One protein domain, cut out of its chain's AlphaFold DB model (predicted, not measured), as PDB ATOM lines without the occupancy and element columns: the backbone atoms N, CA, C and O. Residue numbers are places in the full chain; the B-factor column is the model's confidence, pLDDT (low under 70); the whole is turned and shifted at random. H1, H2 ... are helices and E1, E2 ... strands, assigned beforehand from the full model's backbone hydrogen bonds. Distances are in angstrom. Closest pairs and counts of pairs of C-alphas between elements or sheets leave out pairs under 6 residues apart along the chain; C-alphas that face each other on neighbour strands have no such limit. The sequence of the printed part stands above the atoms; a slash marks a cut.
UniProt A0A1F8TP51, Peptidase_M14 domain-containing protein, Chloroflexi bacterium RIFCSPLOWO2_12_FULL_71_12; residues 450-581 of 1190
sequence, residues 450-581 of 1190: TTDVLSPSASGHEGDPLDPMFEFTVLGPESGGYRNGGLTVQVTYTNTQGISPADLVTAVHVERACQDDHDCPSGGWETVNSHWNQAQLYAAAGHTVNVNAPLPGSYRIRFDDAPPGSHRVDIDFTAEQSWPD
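What this domain is: This is residues 450 to 581 of the 1190 residues of the protein "Peptidase_M14 domain-containing protein" of Chloroflexi bacterium RIFCSPLOWO2_12_FULL_71_12 (UniProt A0A1F8TP51). What shape do these atoms make? Two sheets of four strands, E1 - E8 - E3 - E6 and E2 - E7 - E4 - E5, lie face to face as a sandwich with their strands crossed. The chain is wound over both as a jelly roll, one long hairpin of nested antiparallel pairs: E1 with E8, E2 with E7, E3 with E6, E4 with E5. The short helices H1 and H2 lie at opposite ends of the long axis, and residues 517 to 522 stick out. What is it built of, and how large is it? The printed part has 132 residues, mostly strand in class, with two named helices and eight named strands in the order E1 E2 H1 E3 H2 E4 E5 E6 E7 E8; both sheets are antiparallel throughout. It is compact, with a radius of gyration of the C-alphas of 15.1 A and spans of 43 by 32 by 25 A.

How they stand to each other: How is the first sheet joined? E8, residues 565 to 574, is antiparallel to E1, residues 450 to 455, with N 453 and O 567 2.8 A apart. On its other side E8 is antiparallel to E3, residues 486 to 493, with N 490 and O 570 2.8 A apart. E3 is antiparallel to E6, residues 542 to 548, with N 489 and O 545 2.8 A apart. How is the second sheet joined? E7, residues 553 to 559, is antiparallel to E2, residues 469 to 474, with N 472 and O 555 2.9 A apart. E7 is also antiparallel to E4, residues 507 to 513, with N 511 and O 556 2.9 A apart. E4 forms a hairpin with E5, residues 525 to 532, with N 510 and O 529 2.9 A apart. How do the sheets face each other? Their best planes are 15 degrees apart and their strands cross at 39 degrees. The closest C-alphas of E5 and E6 are those of His 531 and Val 545, 5.5 A apart. Where are the helices? H2, residues 501 to 504, only grazes the first sheet with residues 501 to 503, while H1, residues 477 to 480, is on neither sheet. Both are too short for an O i to N i+4 pair; the one O i to N i+3 pair is within hydrogen-bond range in H2 but not in H1.

Where its parts are: Where are the anchors? E1 begins at C-alpha 450, (360.053, 316.104, 373.250), and E8 ends at C-alpha 574, (362.800, 303.661, 380.028). How long are the strands? E8 measures 28.5 A from first to last C-alpha, E3 22.8 A, E6 20.3 A and E7 19.9 A. E5 bends by 68 degrees at residue 528.

The domain as a whole: How far does it reach? The two C-alphas farthest apart are those of Gln 497 and His 518, at 47.5 A. Is it continuous, and which links are long? The printed part has no cut; the links E1 to E2 and E4 to E5 are long. Where is confidence low? The pLDDT is under 70 at residues 456 to 466, 496 to 498 and 515 to 523.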
ATOM      1  N   THR A 450     359.588 314.731 373.010       94.62
ATOM      2  CA  THR A 450     360.053 316.104 373.250       94.62
ATOM      3  C   THR A 450     359.033 317.084 372.691       94.62
ATOM      4  O   THR A 450     358.666 317.019 371.514       94.62
ATOM      5  N   THR A 451     358.597 318.030 373.516       94.12
ATOM      6  CA  THR A 451     357.649 319.073 373.124       94.12
ATOM      7  C   THR A 451     357.982 320.408 373.784       94.12
ATOM      8  O   THR A 451     358.707 320.471 374.773       94.12
ATOM      9  N   ASP A 452     357.438 321.489 373.235       90.69
ATOM     10  CA  ASP A 452     357.459 322.805 373.866       90.69
ATOM     11  C   ASP A 452     356.035 323.148 374.318       90.69
ATOM     12  O   ASP A 452     355.127 323.290 373.495       90.69
ATOM     13  N   VAL A 453     355.842 323.301 375.625       88.06
ATOM     14  CA  VAL A 453     354.570 323.712 376.222       88.06
ATOM     15  C   VAL A 453     354.552 325.234 376.327       88.06
ATOM     16  O   VAL A 453     355.493 325.846 376.833       88.06
ATOM     17  N   LEU A 454     353.503 325.862 375.793       83.94
ATOM     18  CA  LEU A 454     353.344 327.315 375.803       83.94
ATOM     19  C   LEU A 454     352.433 327.735 376.955       83.94
ATOM     20  O   LEU A 454     351.261 327.367 376.965       83.94
ATOM     21  N   SER A 455     352.952 328.556 377.865       77.88
ATOM     22  CA  SER A 455     352.149 329.249 378.874       77.88
ATOM     23  C   SER A 455     351.706 330.621 378.342       77.88
ATOM     24  O   SER A 455     352.568 331.450 378.016       77.88
ATOM     25  N   PRO A 456     350.392 330.884 378.196       64.38
ATOM     26  CA  PRO A 456     349.878 332.149 377.672       64.38
ATOM     27  C   PRO A 456     349.845 333.280 378.719       64.38
ATOM     28  O   PRO A 456     349.889 334.452 378.336       64.38
ATOM     29  N   SER A 457     349.780 332.956 380.015       60.81
ATOM     30  CA  SER A 457     349.779 333.895 381.147       60.81
ATOM     31  C   SER A 457     350.185 333.174 382.436       60.81
ATOM     32  O   SER A 457     349.905 331.989 382.548       60.81
ATOM     33  N   ALA A 458     350.758 333.882 383.418       56.94
ATOM     34  CA  ALA A 458     350.852 333.348 384.778       56.94
ATOM     35  C   ALA A 458     349.430 333.260 385.357       56.94
ATOM     36  O   ALA A 458     348.781 334.299 385.532       56.94
ATOM     37  N   SER A 459     348.934 332.046 385.577       52.44
ATOM     38  CA  SER A 459     347.866 331.785 386.543       52.44
ATOM     39  C   SER A 459     348.411 332.130 387.928       52.44
ATOM     40  O   SER A 459     349.617 332.089 388.157       52.44
ATOM     41  N   GLY A 460     347.552 332.631 388.808       50.16
ATOM     42  CA  GLY A 460     347.972 333.018 390.156       50.16
ATOM     43  C   GLY A 460     347.448 332.089 391.240       50.16
ATOM     44  O   GLY A 460     347.496 332.501 392.397       50.16
ATOM     45  N   HIS A 461     346.783 330.987 390.872       54.41
ATOM     46  CA  HIS A 461     346.065 330.068 391.758       54.41
ATOM     47  C   HIS A 461     346.171 328.638 391.196       54.41
ATOM     48  O   HIS A 461     346.024 328.440 389.991       54.41
ATOM     49  N   GLU A 462     346.335 327.656 392.082       49.53
ATOM     50  CA  GLU A 462     346.355 326.224 391.766       49.53
ATOM     51  C   GLU A 462     345.055 325.757 391.080       49.53
ATOM     52  O   GLU A 462     343.946 326.064 391.536       49.53
ATOM     53  N   GLY A 463     345.180 324.994 389.988       54.41
ATOM     54  CA  GLY A 463     344.036 324.422 389.274       54.41
ATOM     55  C   GLY A 463     343.284 325.430 388.398       54.41
ATOM     56  O   GLY A 463     342.104 325.223 388.085       54.41
ATOM     57  N   ASP A 464     343.942 326.523 388.002       61.91
ATOM     58  CA  ASP A 464     343.395 327.504 387.070       61.91
ATOM     59  C   ASP A 464     343.178 326.834 385.694       61.91
ATOM     60  O   ASP A 464     344.079 326.178 385.169       61.91
ATOM     61  N   PRO A 465     342.014 327.006 385.035       61.81
ATOM     62  CA  PRO A 465     341.815 326.558 383.653       61.81
ATOM     63  C   PRO A 465     342.854 327.091 382.645       61.81
ATOM     64  O   PRO A 465     342.857 326.654 381.492       61.81
ATOM     65  N   LEU A 466     343.660 328.084 383.037       63.66
ATOM     66  CA  LEU A 466     344.756 328.669 382.269       63.66
ATOM     67  C   LEU A 466     346.128 328.022 382.526       63.66
ATOM     68  O   LEU A 466     347.063 328.371 381.797       63.66
ATOM     69  N   ASP A 467     346.253 327.102 383.493       74.00
ATOM     70  CA  ASP A 467     347.484 326.342 383.730       74.00
ATOM     71  C   ASP A 467     347.905 325.633 382.430       74.00
ATOM     72  O   ASP A 467     347.085 324.980 381.768       74.00
ATOM     73  N   PRO A 468     349.167 325.774 381.986       83.56
ATOM     74  CA  PRO A 468     349.603 325.137 380.761       83.56
ATOM     75  C   PRO A 468     349.647 323.625 380.965       83.56
ATOM     76  O   PRO A 468     350.110 323.120 381.986       83.56
ATOM     77  N   MET A 469     349.168 322.890 379.963       88.06
ATOM     78  CA  MET A 469     349.055 321.439 380.034       88.06
ATOM     79  C   MET A 469     349.520 320.785 378.739       88.06
ATOM     80  O   MET A 469     349.334 321.324 377.644       88.06
ATOM     81  N   PHE A 470     350.082 319.585 378.861       92.88
ATOM     82  CA  PHE A 470     350.424 318.742 377.721       92.88
ATOM     83  C   PHE A 470     349.896 317.326 377.921       92.88
ATOM     84  O   PHE A 470     350.375 316.604 378.791       92.88
ATOM     85  N   GLU A 471     348.912 316.931 377.112       94.06
ATOM     86  CA  GLU A 471     348.361 315.575 377.115       94.06
ATOM     87  C   GLU A 471     349.162 314.647 376.196       94.06
ATOM     88  O   GLU A 471     349.523 315.004 375.071       94.06
ATOM     89  N   PHE A 472     349.392 313.424 376.658       95.06
ATOM     90  CA  PHE A 472     350.060 312.365 375.913       95.06
ATOM     91  C   PHE A 472     349.470 310.996 376.276       95.06
ATOM     92  O   PHE A 472     348.587 310.865 377.124       95.06
ATOM     93  N   THR A 473     349.915 309.944 375.593       93.94
ATOM     94  CA  THR A 473     349.439 308.577 375.839       93.94
ATOM     95  C   THR A 473     350.599 307.685 376.250       93.94
ATOM     96  O   THR A 473     351.626 307.636 375.572       93.94
ATOM     97  N   VAL A 474     350.406 306.937 377.333       92.69
ATOM     98  CA  VAL A 474     351.271 305.817 377.705       92.69
ATOM     99  C   VAL A 474     350.705 304.564 377.043       92.69
ATOM    100  O   VAL A 474     349.588 304.129 377.332       92.69
ATOM    101  N   LEU A 475     351.457 304.008 376.101       91.69
ATOM    102  CA  LEU A 475     351.124 302.788 375.379       91.69
ATOM    103  C   LEU A 475     351.522 301.565 376.203       91.69
ATOM    104  O   LEU A 475     352.478 301.584 376.972       91.69
ATOM    105  N   GLY A 476     350.781 300.480 376.008       86.69
ATOM    106  CA  GLY A 476     351.034 299.202 376.649       86.69
ATOM    107  C   GLY A 476     351.276 298.076 375.649       86.69
ATOM    108  O   GLY A 476     351.193 298.278 374.428       86.69
ATOM    109  N   PRO A 477     351.491 296.855 376.162       83.69
ATOM    110  CA  PRO A 477     351.712 295.669 375.341       83.69
ATOM    111  C   PRO A 477     350.580 295.431 374.334       83.69
ATOM    112  O   PRO A 477     350.839 295.099 373.180       83.69
ATOM    113  N   GLU A 478     349.329 295.663 374.745       81.00
ATOM    114  CA  GLU A 478     348.141 295.443 373.911       81.00
ATOM    115  C   GLU A 478     347.840 296.595 372.940       81.00
ATOM    116  O   GLU A 478     347.326 296.357 371.846       81.00
ATOM    117  N   SER A 479     348.158 297.840 373.311       73.38
ATOM    118  CA  SER A 479     347.821 299.035 372.524       73.38
ATOM    119  C   SER A 479     348.931 299.487 371.568       73.38
ATOM    120  O   SER A 479     348.645 300.220 370.622       73.38
ATOM    121  N   GLY A 480     350.173 299.025 371.756       73.19
ATOM    122  CA  GLY A 480     351.295 299.393 370.885       73.19
ATOM    123  C   GLY A 480     352.469 298.413 370.832       73.19
ATOM    124  O   GLY A 480     353.399 298.655 370.070       73.19
ATOM    125  N   GLY A 481     352.445 297.308 371.588       84.81
ATOM    126  CA  GLY A 481     353.580 296.379 371.664       84.81
ATOM    127  C   GLY A 481     354.780 296.934 372.438       84.81
ATOM    128  O   GLY A 481     355.900 296.471 372.227       84.81
ATOM    129  N   TYR A 482     354.546 297.911 373.318       88.69
ATOM    130  CA  TYR A 482     355.568 298.565 374.136       88.69
ATOM    131  C   TYR A 482     355.469 298.158 375.604       88.69
ATOM    132  O   TYR A 482     354.415 297.712 376.066       88.69
ATOM    133  N   ARG A 483     356.565 298.354 376.337       86.88
ATOM    134  CA  ARG A 483     356.620 298.209 377.792       86.88
ATOM    135  C   ARG A 483     357.472 299.317 378.395       86.88
ATOM    136  O   ARG A 483     358.677 299.360 378.166       86.88
ATOM    137  N   ASN A 484     356.839 300.173 379.186       88.62
ATOM    138  CA  ASN A 484     357.488 301.290 379.862       88.62
ATOM    139  C   ASN A 484     357.778 300.871 381.308       88.62
ATOM    140  O   ASN A 484     356.857 300.732 382.109       88.62
ATOM    141  N   GLY A 485     359.045 300.593 381.616       85.94
ATOM    142  CA  GLY A 485     359.495 300.297 382.978       85.94
ATOM    143  C   GLY A 485     359.492 301.539 383.868       85.94
ATOM    144  O   GLY A 485     359.193 301.432 385.055       85.94
ATOM    145  N   GLY A 486     359.742 302.702 383.270       90.31
ATOM    146  CA  GLY A 486     359.699 304.009 383.905       90.31
ATOM    147  C   GLY A 486     359.305 305.095 382.905       90.31
ATOM    148  O   GLY A 486     359.334 304.893 381.686       90.31
ATOM    149  N   LEU A 487     358.885 306.227 383.450       93.25
ATOM    150  CA  LEU A 487     358.625 307.486 382.770       93.25
ATOM    151  C   LEU A 487     359.324 308.588 383.562       93.25
ATOM    152  O   LEU A 487     359.165 308.670 384.777       93.25
ATOM    153  N   THR A 488     360.094 309.427 382.885       94.12
ATOM    154  CA  THR A 488     360.745 310.591 383.493       94.12
ATOM    155  C   THR A 488     360.332 311.824 382.719       94.12
ATOM    156  O   THR A 488     360.529 311.894 381.509       94.12
ATOM    157  N   VAL A 489     359.715 312.781 383.405       95.12
ATOM    158  CA  VAL A 489     359.366 314.084 382.842       95.12
ATOM    159  C   VAL A 489     360.407 315.076 383.301       95.12
ATOM    160  O   VAL A 489     360.456 315.412 384.480       95.12
ATOM    161  N   GLN A 490     361.206 315.569 382.363       93.19
ATOM    162  CA  GLN A 490     362.192 316.604 382.608       93.19
ATOM    163  C   GLN A 490     361.740 317.912 381.958       93.19
ATOM    164  O   GLN A 490     361.502 317.995 380.750       93.19
ATOM    165  N   VAL A 491     361.646 318.964 382.765       91.00
ATOM    166  CA  VAL A 491     361.287 320.305 382.311       91.00
ATOM    167  C   VAL A 491     362.537 321.167 382.237       91.00
ATOM    168  O   VAL A 491     363.190 321.449 383.243       91.00
ATOM    169  N   THR A 492     362.837 321.641 381.029       88.69
ATOM    170  CA  THR A 492     363.947 322.552 380.761       88.69
ATOM    171  C   THR A 492     363.432 323.927 380.358       88.69
ATOM    172  O   THR A 492     362.842 324.132 379.291       88.69
ATOM    173  N   TYR A 493     363.735 324.913 381.190       82.50
ATOM    174  CA  TYR A 493     363.407 326.305 380.927       82.50
ATOM    175  C   TYR A 493     364.523 326.999 380.152       82.50
ATOM    176  O   TYR A 493     365.710 326.708 380.316       82.50
ATOM    177  N   THR A 494     364.154 327.976 379.323       75.31
ATOM    178  CA  THR A 494     365.150 328.914 378.800       75.31
ATOM    179  C   THR A 494     365.728 329.698 379.971       75.31
ATOM    180  O   THR A 494     364.991 330.349 380.707       75.31
ATOM    181  N   ASN A 495     367.045 329.648 380.131       74.12
ATOM    182  CA  ASN A 495     367.710 330.256 381.273       74.12
ATOM    183  C   ASN A 495     368.976 331.002 380.838       74.12
ATOM    184  O   ASN A 495     369.505 330.769 379.750       74.12
ATOM    185  N   THR A 496     369.455 331.911 381.684       69.50
ATOM    186  CA  THR A 496     370.775 332.536 381.529       69.50
ATOM    187  C   THR A 496     371.621 332.149 382.733       69.50
ATOM    188  O   THR A 496     371.311 332.554 383.847       69.50
ATOM    189  N   GLN A 497     372.684 331.367 382.512       65.69
ATOM    190  CA  GLN A 497     373.579 330.884 383.577       65.69
ATOM    191  C   GLN A 497     372.850 330.093 384.684       65.69
ATOM    192  O   GLN A 497     373.134 330.262 385.865       65.69
ATOM    193  N   GLY A 498     371.877 329.251 384.320       65.31
ATOM    194  CA  GLY A 498     371.106 328.459 385.281       65.31
ATOM    195  C   GLY A 498     369.987 329.224 385.998       65.31
ATOM    196  O   GLY A 498     369.196 328.588 386.681       65.31
ATOM    197  N   ILE A 499     369.864 330.551 385.825       71.94
ATOM    198  CA  ILE A 499     368.703 331.319 386.308       71.94
ATOM    199  C   ILE A 499     367.577 331.229 385.288       71.94
ATOM    200  O   ILE A 499     367.714 331.716 384.158       71.94
ATOM    201  N   SER A 500     366.467 330.632 385.702       72.50
ATOM    202  CA  SER A 500     365.288 330.407 384.875       72.50
ATOM    203  C   SER A 500     364.014 330.861 385.594       72.50
ATOM    204  O   SER A 500     364.072 331.019 386.807       72.50
ATOM    205  N   PRO A 501     362.880 331.013 384.884       72.50
ATOM    206  CA  PRO A 501     361.571 331.252 385.499       72.50
ATOM    207  C   PRO A 501     360.996 330.058 386.290       72.50
ATOM    208  O   PRO A 501     359.847 330.126 386.717       72.50
ATOM    209  N   ALA A 502     361.729 328.943 386.418       76.19
ATOM    210  CA  ALA A 502     361.285 327.760 387.165       76.19
ATOM    211  C   ALA A 502     361.016 328.057 388.643       76.19
ATOM    212  O   ALA A 502     360.242 327.367 389.288       76.19
ATOM    213  N   ASP A 503     361.654 329.091 389.178       73.44
ATOM    214  CA  ASP A 503     361.452 329.577 390.536       73.44
ATOM    215  C   ASP A 503     360.012 330.031 390.800       73.44
ATOM    216  O   ASP A 503     359.542 329.924 391.928       73.44
ATOM    217  N   LEU A 504     359.306 330.484 389.760       73.88
ATOM    218  CA  LEU A 504     357.895 330.862 389.828       73.88
ATOM    219  C   LEU A 504     356.948 329.659 389.763       73.88
ATOM    220  O   LEU A 504     355.799 329.789 390.170       73.88
ATOM    221  N   VAL A 505     357.416 328.510 389.271       79.12
ATOM    222  CA  VAL A 505     356.615 327.287 389.181       79.12
ATOM    223  C   VAL A 505     356.587 326.621 390.548       79.12
ATOM    224  O   VAL A 505     357.629 326.259 391.103       79.12
ATOM    225  N   THR A 506     355.388 326.492 391.103       77.75
ATOM    226  CA  THR A 506     355.168 325.944 392.446       77.75
ATOM    227  C   THR A 506     355.166 324.417 392.427       77.75
ATOM    228  O   THR A 506     355.772 323.791 393.300       77.75
ATOM    229  N   ALA A 507     354.589 323.813 391.386       84.69
ATOM    230  CA  ALA A 507     354.619 322.372 391.177       84.69
ATOM    231  C   ALA A 507     354.542 321.972 389.694       84.69
ATOM    232  O   ALA A 507     353.991 322.683 388.849       84.69
ATOM    233  N   VAL A 508     355.078 320.787 389.388       89.38
ATOM    234  CA  VAL A 508     354.868 320.090 388.110       89.38
ATOM    235  C   VAL A 508     354.268 318.724 388.406       89.38
ATOM    236  O   VAL A 508     354.875 317.923 389.114       89.38
ATOM    237  N   HIS A 509     353.095 318.440 387.847       90.75
ATOM    238  CA  HIS A 509     352.349 317.206 388.098       90.75
ATOM    239  C   HIS A 509     352.353 316.303 386.872       90.75
ATOM    240  O   HIS A 509     352.125 316.763 385.751       90.75
ATOM    241  N   VAL A 510     352.542 315.003 387.095       93.31
ATOM    242  CA  VAL A 510     352.233 313.961 386.112       93.31
ATOM    243  C   VAL A 510     350.934 313.299 386.531       93.31
ATOM    244  O   VAL A 510     350.861 312.621 387.556       93.31
ATOM    245  N   GLU A 511     349.904 313.489 385.718       91.81
ATOM    246  CA  GLU A 511     348.545 313.064 386.024       91.81
ATOM    247  C   GLU A 511     348.058 312.025 385.013       91.81
ATOM    248  O   GLU A 511     348.398 312.071 383.828       91.81
ATOM    249  N   ARG A 512     347.227 311.094 385.478       91.44
ATOM    250  CA  ARG A 512     346.614 310.037 384.670       91.44
ATOM    251  C   ARG A 512     345.099 310.190 384.664       91.44
ATOM    252  O   ARG A 512     344.500 310.531 385.677       91.44
ATOM    253  N   ALA A 513     344.465 309.931 383.523       87.94
ATOM    254  CA  ALA A 513     343.010 309.942 383.434       87.94
ATOM    255  C   ALA A 513     342.416 308.748 384.201       87.94
ATOM    256  O   ALA A 513     342.796 307.597 383.954       87.94
ATOM    257  N   CYS A 514     341.462 309.017 385.095       82.00
ATOM    258  CA  CYS A 514     340.729 307.985 385.830       82.00
ATOM    259  C   CYS A 514     339.922 307.097 384.861       82.00
ATOM    260  O   CYS A 514     339.382 307.583 383.865       82.00
ATOM    261  N   GLN A 515     339.809 305.795 385.154       67.25
ATOM    262  CA  GLN A 515     338.989 304.868 384.355       67.25
ATOM    263  C   GLN A 515     337.531 304.750 384.845       67.25
ATOM    264  O   GLN A 515     336.671 304.469 384.016       67.25
ATOM    265  N   ASP A 516     337.246 305.020 386.131       59.38
ATOM    266  CA  ASP A 516     335.906 304.998 386.750       59.38
ATOM    267  C   ASP A 516     335.727 306.165 387.757       59.38
ATOM    268  O   ASP A 516     336.686 306.582 388.405       59.38
ATOM    269  N   ASP A 517     334.493 306.666 387.927       53.16
ATOM    270  CA  ASP A 517     334.155 307.847 388.760       53.16
ATOM    271  C   ASP A 517     334.211 307.601 390.286       53.16
ATOM    272  O   ASP A 517     334.102 308.544 391.067       53.16
ATOM    273  N   HIS A 518     334.322 306.346 390.738       49.34
ATOM    274  CA  HIS A 518     334.064 305.978 392.140       49.34
ATOM    275  C   HIS A 518     335.176 306.345 393.139       49.34
ATOM    276  O   HIS A 518     334.865 306.443 394.323       49.34
ATOM    277  N   ASP A 519     336.397 306.620 392.667       46.53
ATOM    278  CA  ASP A 519     337.553 307.051 393.481       46.53
ATOM    279  C   ASP A 519     338.239 308.315 392.918       46.53
ATOM    280  O   ASP A 519     339.335 308.684 393.336       46.53
ATOM    281  N   CYS A 520     337.628 308.989 391.937       60.19
ATOM    282  CA  CYS A 520     338.307 310.066 391.223       60.19
ATOM    283  C   CYS A 520     338.117 311.428 391.926       60.19
ATOM    284  O   CYS A 520     336.984 311.780 392.283       60.19
ATOM    285  N   PRO A 521     339.182 312.243 392.076       60.09
ATOM    286  CA  PRO A 521     339.053 313.641 392.471       60.09
ATOM    287  C   PRO A 521     338.117 314.400 391.519       60.09
ATOM    288  O   PRO A 521     337.945 314.028 390.352       60.09
ATOM    289  N   SER A 522     337.516 315.497 391.988       51.94
ATOM    290  CA  SER A 522     336.686 316.361 391.144       51.94
ATOM    291  C   SER A 522     337.509 316.913 389.971       51.94
ATOM    292  O   SER A 522     338.231 317.890 390.134       51.94
ATOM    293  N   GLY A 523     337.422 316.285 388.794       61.47
ATOM    294  CA  GLY A 523     338.221 316.678 387.627       61.47
ATOM    295  C   GLY A 523     338.586 315.561 386.643       61.47
ATOM    296  O   GLY A 523     338.958 315.883 385.519       61.47
ATOM    297  N   GLY A 524     338.446 314.276 387.001       80.25
ATOM    298  CA  GLY A 524     338.678 313.149 386.075       80.25
ATOM    299  C   GLY A 524     340.145 312.711 385.912       80.25
ATOM    300  O   GLY A 524     340.430 311.854 385.073       80.25
ATOM    301  N   TRP A 525     341.063 313.286 386.696       85.25
ATOM    302  CA  TRP A 525     342.505 313.021 386.660       85.25
ATOM    303  C   TRP A 525     343.047 312.753 388.071       85.25
ATOM    304  O   TRP A 525     342.610 313.392 389.026       85.25
ATOM    305  N   GLU A 526     344.000 311.829 388.185       86.00
ATOM    306  CA  GLU A 526     344.735 311.508 389.416       86.00
ATOM    307  C   GLU A 526     346.211 311.911 389.277       86.00
ATOM    308  O   GLU A 526     346.836 311.607 388.256       86.00
ATOM    309  N   THR A 527     346.793 312.563 390.288       87.00
ATOM    310  CA  THR A 527     348.243 312.808 390.336       87.00
ATOM    311  C   THR A 527     348.968 311.501 390.629       87.00
ATOM    312  O   THR A 527     348.788 310.879 391.677       87.00
ATOM    313  N   VAL A 528     349.800 311.070 389.682       88.69
ATOM    314  CA  VAL A 528     350.618 309.863 389.823       88.69
ATOM    315  C   VAL A 528     351.855 310.178 390.651       88.69
ATOM    316  O   VAL A 528     352.152 309.451 391.603       88.69
ATOM    317  N   ASN A 529     352.532 311.272 390.297       90.12
ATOM    318  CA  ASN A 529     353.621 311.872 391.053       90.12
ATOM    319  C   ASN A 529     353.748 313.366 390.706       90.12
ATOM    320  O   ASN A 529     353.219 313.816 389.681       90.12
ATOM    321  N   SER A 530     354.460 314.124 391.530       89.31
ATOM    322  CA  SER A 530     354.703 315.548 391.330       89.31
ATOM    323  C   SER A 530     356.102 315.949 391.785       89.31
ATOM    324  O   SER A 530     356.732 315.290 392.607       89.31
ATOM    325  N   HIS A 531     356.587 317.048 391.223       87.38
ATOM    326  CA  HIS A 531     357.750 317.759 391.725       87.38
ATOM    327  C   HIS A 531     357.263 318.983 392.481       87.38
ATOM    328  O   HIS A 531     356.566 319.823 391.907       87.38
ATOM    329  N   TRP A 532     357.675 319.090 393.739       77.81
ATOM    330  CA  TRP A 532     357.348 320.215 394.599       77.81
ATOM    331  C   TRP A 532     358.536 321.165 394.726       77.81
ATOM    332  O   TRP A 532     359.640 320.754 395.090       77.81
ATOM    333  N   ASN A 533     358.309 322.448 394.441       78.50
ATOM    334  CA  ASN A 533     359.315 323.477 394.650       78.50
ATOM    335  C   ASN A 533     359.241 323.988 396.093       78.50
ATOM    336  O   ASN A 533     358.358 324.775 396.431       78.50
ATOM    337  N   GLN A 534     360.198 323.572 396.932       72.81
ATOM    338  CA  GLN A 534     360.122 323.811 398.377       72.81
ATOM    339  C   GLN A 534     360.045 325.286 398.771       72.81
ATOM    340  O   GLN A 534     359.374 325.659 399.733       72.81
ATOM    341  N   ALA A 535     360.760 326.133 398.035       75.75
ATOM    342  CA  ALA A 535     360.686 327.571 398.174       75.75
ATOM    343  C   ALA A 535     361.154 328.240 396.884       75.75
ATOM    344  O   ALA A 535     362.239 327.950 396.374       75.75
ATOM    345  N   GLN A 536     360.395 329.239 396.429       71.38
ATOM    346  CA  GLN A 536     360.750 330.057 395.263       71.38
ATOM    347  C   GLN A 536     362.131 330.732 395.420       71.38
ATOM    348  O   GLN A 536     362.829 330.989 394.442       71.38
ATOM    349  N   LEU A 537     362.580 330.955 396.662       76.12
ATOM    350  CA  LEU A 537     363.881 331.544 396.986       76.12
ATOM    351  C   LEU A 537     365.088 330.683 396.557       76.12
ATOM    352  O   LEU A 537     366.157 331.236 396.300       76.12
ATOM    353  N   TYR A 538     364.930 329.359 396.430       79.38
ATOM    354  CA  TYR A 538     365.990 328.430 395.994       79.38
ATOM    355  C   TYR A 538     366.108 328.291 394.474       79.38
ATOM    356  O   TYR A 538     366.839 327.440 393.971       79.38
ATOM    357  N   ALA A 539     365.397 329.155 393.750       78.25
ATOM    358  CA  ALA A 539     365.547 329.446 392.336       78.25
ATOM    359  C   ALA A 539     365.883 328.232 391.456       78.25
ATOM    360  O   ALA A 539     366.970 328.190 390.873       78.25
ATOM    361  N   ALA A 540     364.977 327.257 391.345       83.69
ATOM    362  CA  ALA A 540     365.194 326.028 390.583       83.69
ATOM    363  C   ALA A 540     365.713 326.271 389.147       83.69
ATOM    364  O   ALA A 540     365.427 327.281 388.497       83.69
ATOM    365  N   ALA A 541     366.533 325.345 388.644       81.25
ATOM    366  CA  ALA A 541     367.072 325.412 387.281       81.25
ATOM    367  C   ALA A 541     366.204 324.647 386.258       81.25
ATOM    368  O   ALA A 541     366.279 324.912 385.056       81.25
ATOM    369  N   GLY A 542     365.379 323.722 386.746       88.00
ATOM    370  CA  GLY A 542     364.477 322.840 386.013       88.00
ATOM    371  C   GLY A 542     363.561 322.120 387.002       88.00
ATOM    372  O   GLY A 542     363.609 322.430 388.191       88.00
ATOM    373  N   HIS A 543     362.761 321.177 386.512       89.31
ATOM    374  CA  HIS A 543     362.066 320.207 387.367       89.31
ATOM    375  C   HIS A 543     362.140 318.823 386.743       89.31
ATOM    376  O   HIS A 543     362.141 318.699 385.514       89.31
ATOM    377  N   THR A 544     362.108 317.807 387.596       92.00
ATOM    378  CA  THR A 544     362.008 316.409 387.188       92.00
ATOM    379  C   THR A 544     360.911 315.721 387.984       92.00
ATOM    380  O   THR A 544     360.850 315.872 389.202       92.00
ATOM    381  N   VAL A 545     360.060 314.958 387.296       93.50
ATOM    382  CA  VAL A 545     359.056 314.075 387.904       93.50
ATOM    383  C   VAL A 545     359.277 312.662 387.383       93.50
ATOM    384  O   VAL A 545     359.202 312.424 386.176       93.50
ATOM    385  N   ASN A 546     359.511 311.714 388.285       93.19
ATOM    386  CA  ASN A 546     359.732 310.315 387.932       93.19
ATOM    387  C   ASN A 546     358.473 309.481 388.218       93.19
ATOM    388  O   ASN A 546     357.831 309.646 389.255       93.19
ATOM    389  N   VAL A 547     358.131 308.541 387.334       91.38
ATOM    390  CA  VAL A 547     357.053 307.554 387.528       91.38
ATOM    391  C   VAL A 547     357.543 306.145 387.177       91.38
ATOM    392  O   VAL A 547     357.941 305.878 386.047       91.38
ATOM    393  N   ASN A 548     357.464 305.212 388.126       89.56
ATOM    394  CA  ASN A 548     357.789 303.804 387.915       89.56
ATOM    395  C   ASN A 548     356.577 303.031 387.397       89.56
ATOM    396  O   ASN A 548     355.456 303.233 387.856       89.56
ATOM    397  N   ALA A 549     356.822 302.119 386.452       85.19
ATOM    398  CA  ALA A 549     355.835 301.212 385.866       85.19
ATOM    399  C   ALA A 549     354.483 301.881 385.502       85.19
ATOM    400  O   ALA A 549     353.429 301.410 385.944       85.19
ATOM    401  N   PRO A 550     354.478 302.970 384.702       88.38
ATOM    402  CA  PRO A 550     353.251 303.697 384.383       88.38
ATOM    403  C   PRO A 550     352.242 302.800 383.650       88.38
ATOM    404  O   PRO A 550     352.550 302.176 382.630       88.38
ATOM    405  N   LEU A 551     351.001 302.757 384.145       87.44
ATOM    406  CA  LEU A 551     349.917 301.991 383.523       87.44
ATOM    407  C   LEU A 551     349.539 302.582 382.154       87.44
ATOM    408  O   LEU A 551     349.478 303.806 382.038       87.44
ATOM    409  N   PRO A 552     349.192 301.771 381.136       88.50
ATOM    410  CA  PRO A 552     348.718 302.295 379.857       88.50
ATOM    411  C   PRO A 552     347.464 303.169 380.008       88.50
ATOM    412  O   PRO A 552     346.543 302.831 380.757       88.50
ATOM    413  N   GLY A 553     347.403 304.284 379.279       89.88
ATOM    414  CA  GLY A 553     346.284 305.225 379.352       89.88
ATOM    415  C   GLY A 553     346.628 306.642 378.894       89.88
ATOM    416  O   GLY A 553     347.718 306.898 378.382       89.88
ATOM    417  N   SER A 554     345.676 307.556 379.077       92.50
ATOM    418  CA  SER A 554     345.870 308.989 378.838       92.50
ATOM    419  C   SER A 554     346.537 309.638 380.044       92.50
ATOM    420  O   SER A 554     346.097 309.433 381.175       92.50
ATOM    421  N   TYR A 555     347.579 310.419 379.785       94.75
ATOM    422  CA  TYR A 555     348.340 311.158 380.785       94.75
ATOM    423  C   TYR A 555     348.408 312.627 380.397       94.75
ATOM    424  O   TYR A 555     348.230 312.984 379.229       94.75
ATOM    425  N   ARG A 556     348.700 313.477 381.374       93.44
ATOM    426  CA  ARG A 556     349.010 314.879 381.136       93.44
ATOM    427  C   ARG A 556     350.072 315.385 382.095       93.44
ATOM    428  O   ARG A 556     350.209 314.876 383.203       93.44
ATOM    429  N   ILE A 557     350.803 316.394 381.647       93.50
ATOM    430  CA  ILE A 557     351.689 317.196 382.486       93.50
ATOM    431  C   ILE A 557     350.975 318.511 382.747       93.50
ATOM    432  O   ILE A 557     350.552 319.159 381.785       93.50
ATOM    433  N   ARG A 558     350.829 318.879 384.020       89.88
ATOM    434  CA  ARG A 558     350.250 320.151 384.468       89.88
ATOM    435  C   ARG A 558     351.311 320.942 385.224       89.88
ATOM    436  O   ARG A 558     352.100 320.357 385.963       89.88
ATOM    437  N   PHE A 559     351.334 322.251 385.007       87.75
ATOM    438  CA  PHE A 559     352.231 323.165 385.701       87.75
ATOM    439  C   PHE A 559     351.421 324.159 386.510       87.75
ATOM    440  O   PHE A 559     350.500 324.764 385.962       87.75
ATOM    441  N   ASP A 560     351.854 324.396 387.738       82.44
ATOM    442  CA  ASP A 560     351.189 325.334 388.631       82.44
ATOM    443  C   ASP A 560     351.950 326.661 388.622       82.44
ATOM    444  O   ASP A 560     353.183 326.691 388.699       82.44
ATOM    445  N   ASP A 561     351.208 327.755 388.434       76.31
ATOM    446  CA  ASP A 561     351.713 329.134 388.384       76.31
ATOM    447  C   ASP A 561     352.807 329.374 387.318       76.31
ATOM    448  O   ASP A 561     353.644 330.279 387.416       76.31
ATOM    449  N   ALA A 562     352.806 328.572 386.245       77.19
ATOM    450  CA  ALA A 562     353.849 328.639 385.232       77.19
ATOM    451  C   ALA A 562     353.888 329.990 384.497       77.19
ATOM    452  O   ALA A 562     352.919 330.378 383.831       77.19
ATOM    453  N   PRO A 563     355.041 330.687 384.494       72.38
ATOM    454  CA  PRO A 563     355.140 332.011 383.902       72.38
ATOM    455  C   PRO A 563     354.973 331.963 382.376       72.38
ATOM    456  O   PRO A 563     355.271 330.938 381.749       72.38
ATOM    457  N   PRO A 564     354.553 333.079 381.744       75.44
ATOM    458  CA  PRO A 564     354.353 333.136 380.302       75.44
ATOM    459  C   PRO A 564     355.648 332.802 379.559       75.44
ATOM    460  O   PRO A 564     356.696 333.401 379.817       75.44
ATOM    461  N   GLY A 565     355.590 331.882 378.601       79.69
ATOM    462  CA  GLY A 565     356.794 331.428 377.912       79.69
ATOM    463  C   GLY A 565     356.658 330.066 377.248       79.69
ATOM    464  O   GLY A 565     355.586 329.472 377.218       79.69
ATOM    465  N   SER A 566     357.767 329.599 376.676       85.19
ATOM    466  CA  SER A 566     357.909 328.249 376.129       85.19
ATOM    467  C   SER A 566     358.788 327.431 377.067       85.19
ATOM    468  O   SER A 566     359.944 327.802 377.297       85.19
ATOM    469  N   HIS A 567     358.249 326.311 377.534       86.81
ATOM    470  CA  HIS A 567     358.889 325.382 378.461       86.81
ATOM    471  C   HIS A 567     359.150 324.073 377.717       86.81
ATOM    472  O   HIS A 567     358.211 323.496 377.165       86.81
ATOM    473  N   ARG A 568     360.412 323.632 377.625       91.25
ATOM    474  CA  ARG A 568     360.723 322.354 376.970       91.25
ATOM    475  C   ARG A 568     360.412 321.225 377.934       91.25
ATOM    476  O   ARG A 568     360.866 321.258 379.072       91.25
ATOM    477  N   VAL A 569     359.675 320.242 377.448       93.38
ATOM    478  CA  VAL A 569     359.307 319.043 378.182       93.38
ATOM    479  C   VAL A 569     359.835 317.846 377.416       93.38
ATOM    480  O   VAL A 569     359.454 317.634 376.261       93.38
ATOM    481  N   ASP A 570     360.702 317.092 378.073       94.69
ATOM    482  CA  ASP A 570     361.230 315.820 377.606       94.69
ATOM    483  C   ASP A 570     360.600 314.711 378.463       94.69
ATOM    484  O   ASP A 570     360.657 314.756 379.691       94.69
ATOM    485  N   ILE A 571     359.905 313.776 377.814       96.62
ATOM    486  CA  ILE A 571     359.273 312.612 378.440       96.62
ATOM    487  C   ILE A 571     360.033 311.378 377.975       96.62
ATOM    488  O   ILE A 571     359.814 310.898 376.855       96.62
ATOM    489  N   ASP A 572     360.898 310.879 378.848       95.12
ATOM    490  CA  ASP A 572     361.747 309.726 378.587       95.12
ATOM    491  C   ASP A 572     361.063 308.448 379.077       95.12
ATOM    492  O   ASP A 572     360.664 308.340 380.241       95.12
ATOM    493  N   PHE A 573     360.929 307.466 378.186       94.25
ATOM    494  CA  PHE A 573     360.371 306.155 378.496       94.25
ATOM    495  C   PHE A 573     361.489 305.125 378.574       94.25
ATOM    496  O   PHE A 573     362.140 304.774 377.587       94.25
ATOM    497  N   THR A 574     361.692 304.574 379.764       90.75
ATOM    498  CA  THR A 574     362.800 303.661 380.028       90.75
ATOM    499  C   THR A 574     362.328 302.215 380.074       90.75
ATOM    500  O   THR A 574     361.203 301.899 380.466       90.75
ATOM    501  N   ALA A 575     363.206 301.293 379.670       86.44
ATOM    502  CA  ALA A 575     362.977 299.867 379.890       86.44
ATOM    503  C   ALA A 575     363.099 299.514 381.381       86.44
ATOM    504  O   ALA A 575     362.443 298.596 381.851       86.44
ATOM    505  N   GLU A 576     363.925 300.222 382.141       86.38
ATOM    506  CA  GLU A 576     364.050 300.049 383.591       86.38
ATOM    507  C   GLU A 576     363.153 301.048 384.326       86.38
ATOM    508  O   GLU A 576     362.574 301.932 383.700       86.38
ATOM    509  N   GLN A 577     362.996 300.877 385.634       88.06
ATOM    510  CA  GLN A 577     362.350 301.871 386.491       88.06
ATOM    511  C   GLN A 577     363.146 303.188 386.481       88.06
ATOM    512  O   GLN A 577     364.370 303.162 386.351       88.06
ATOM    513  N   SER A 578     362.459 304.323 386.612       87.75
ATOM    514  CA  SER A 578     363.067 305.660 386.670       87.75
ATOM    515  C   SER A 578     363.852 305.901 387.968       87.75
ATOM    516  O   SER A 578     364.759 306.723 387.984       87.75
ATOM    517  N   TRP A 579     363.541 305.173 389.045       88.50
ATOM    518  CA  TRP A 579     364.337 305.136 390.280       88.50
ATOM    519  C   TRP A 579     364.325 303.721 390.880       88.50
ATOM    520  O   TRP A 579     363.395 302.956 390.591       88.50
ATOM    521  N   PRO A 580     365.331 303.342 391.694       85.75
ATOM    522  CA  PRO A 580     365.454 302.005 392.275       85.75
ATOM    523  C   PRO A 580     364.440 301.774 393.407       85.75
ATOM    524  O   PRO A 580     364.792 301.717 394.583       85.75
ATOM    525  N   ASP A 581     363.173 301.620 393.037       86.06
ATOM    526  CA  ASP A 581     362.080 301.280 393.944       86.06
ATOM    527  C   ASP A 581     362.229 299.830 394.439       86.06
ATOM    528  O   ASP A 581     362.134 298.886 393.642       86.06
TER     529      ASP A 581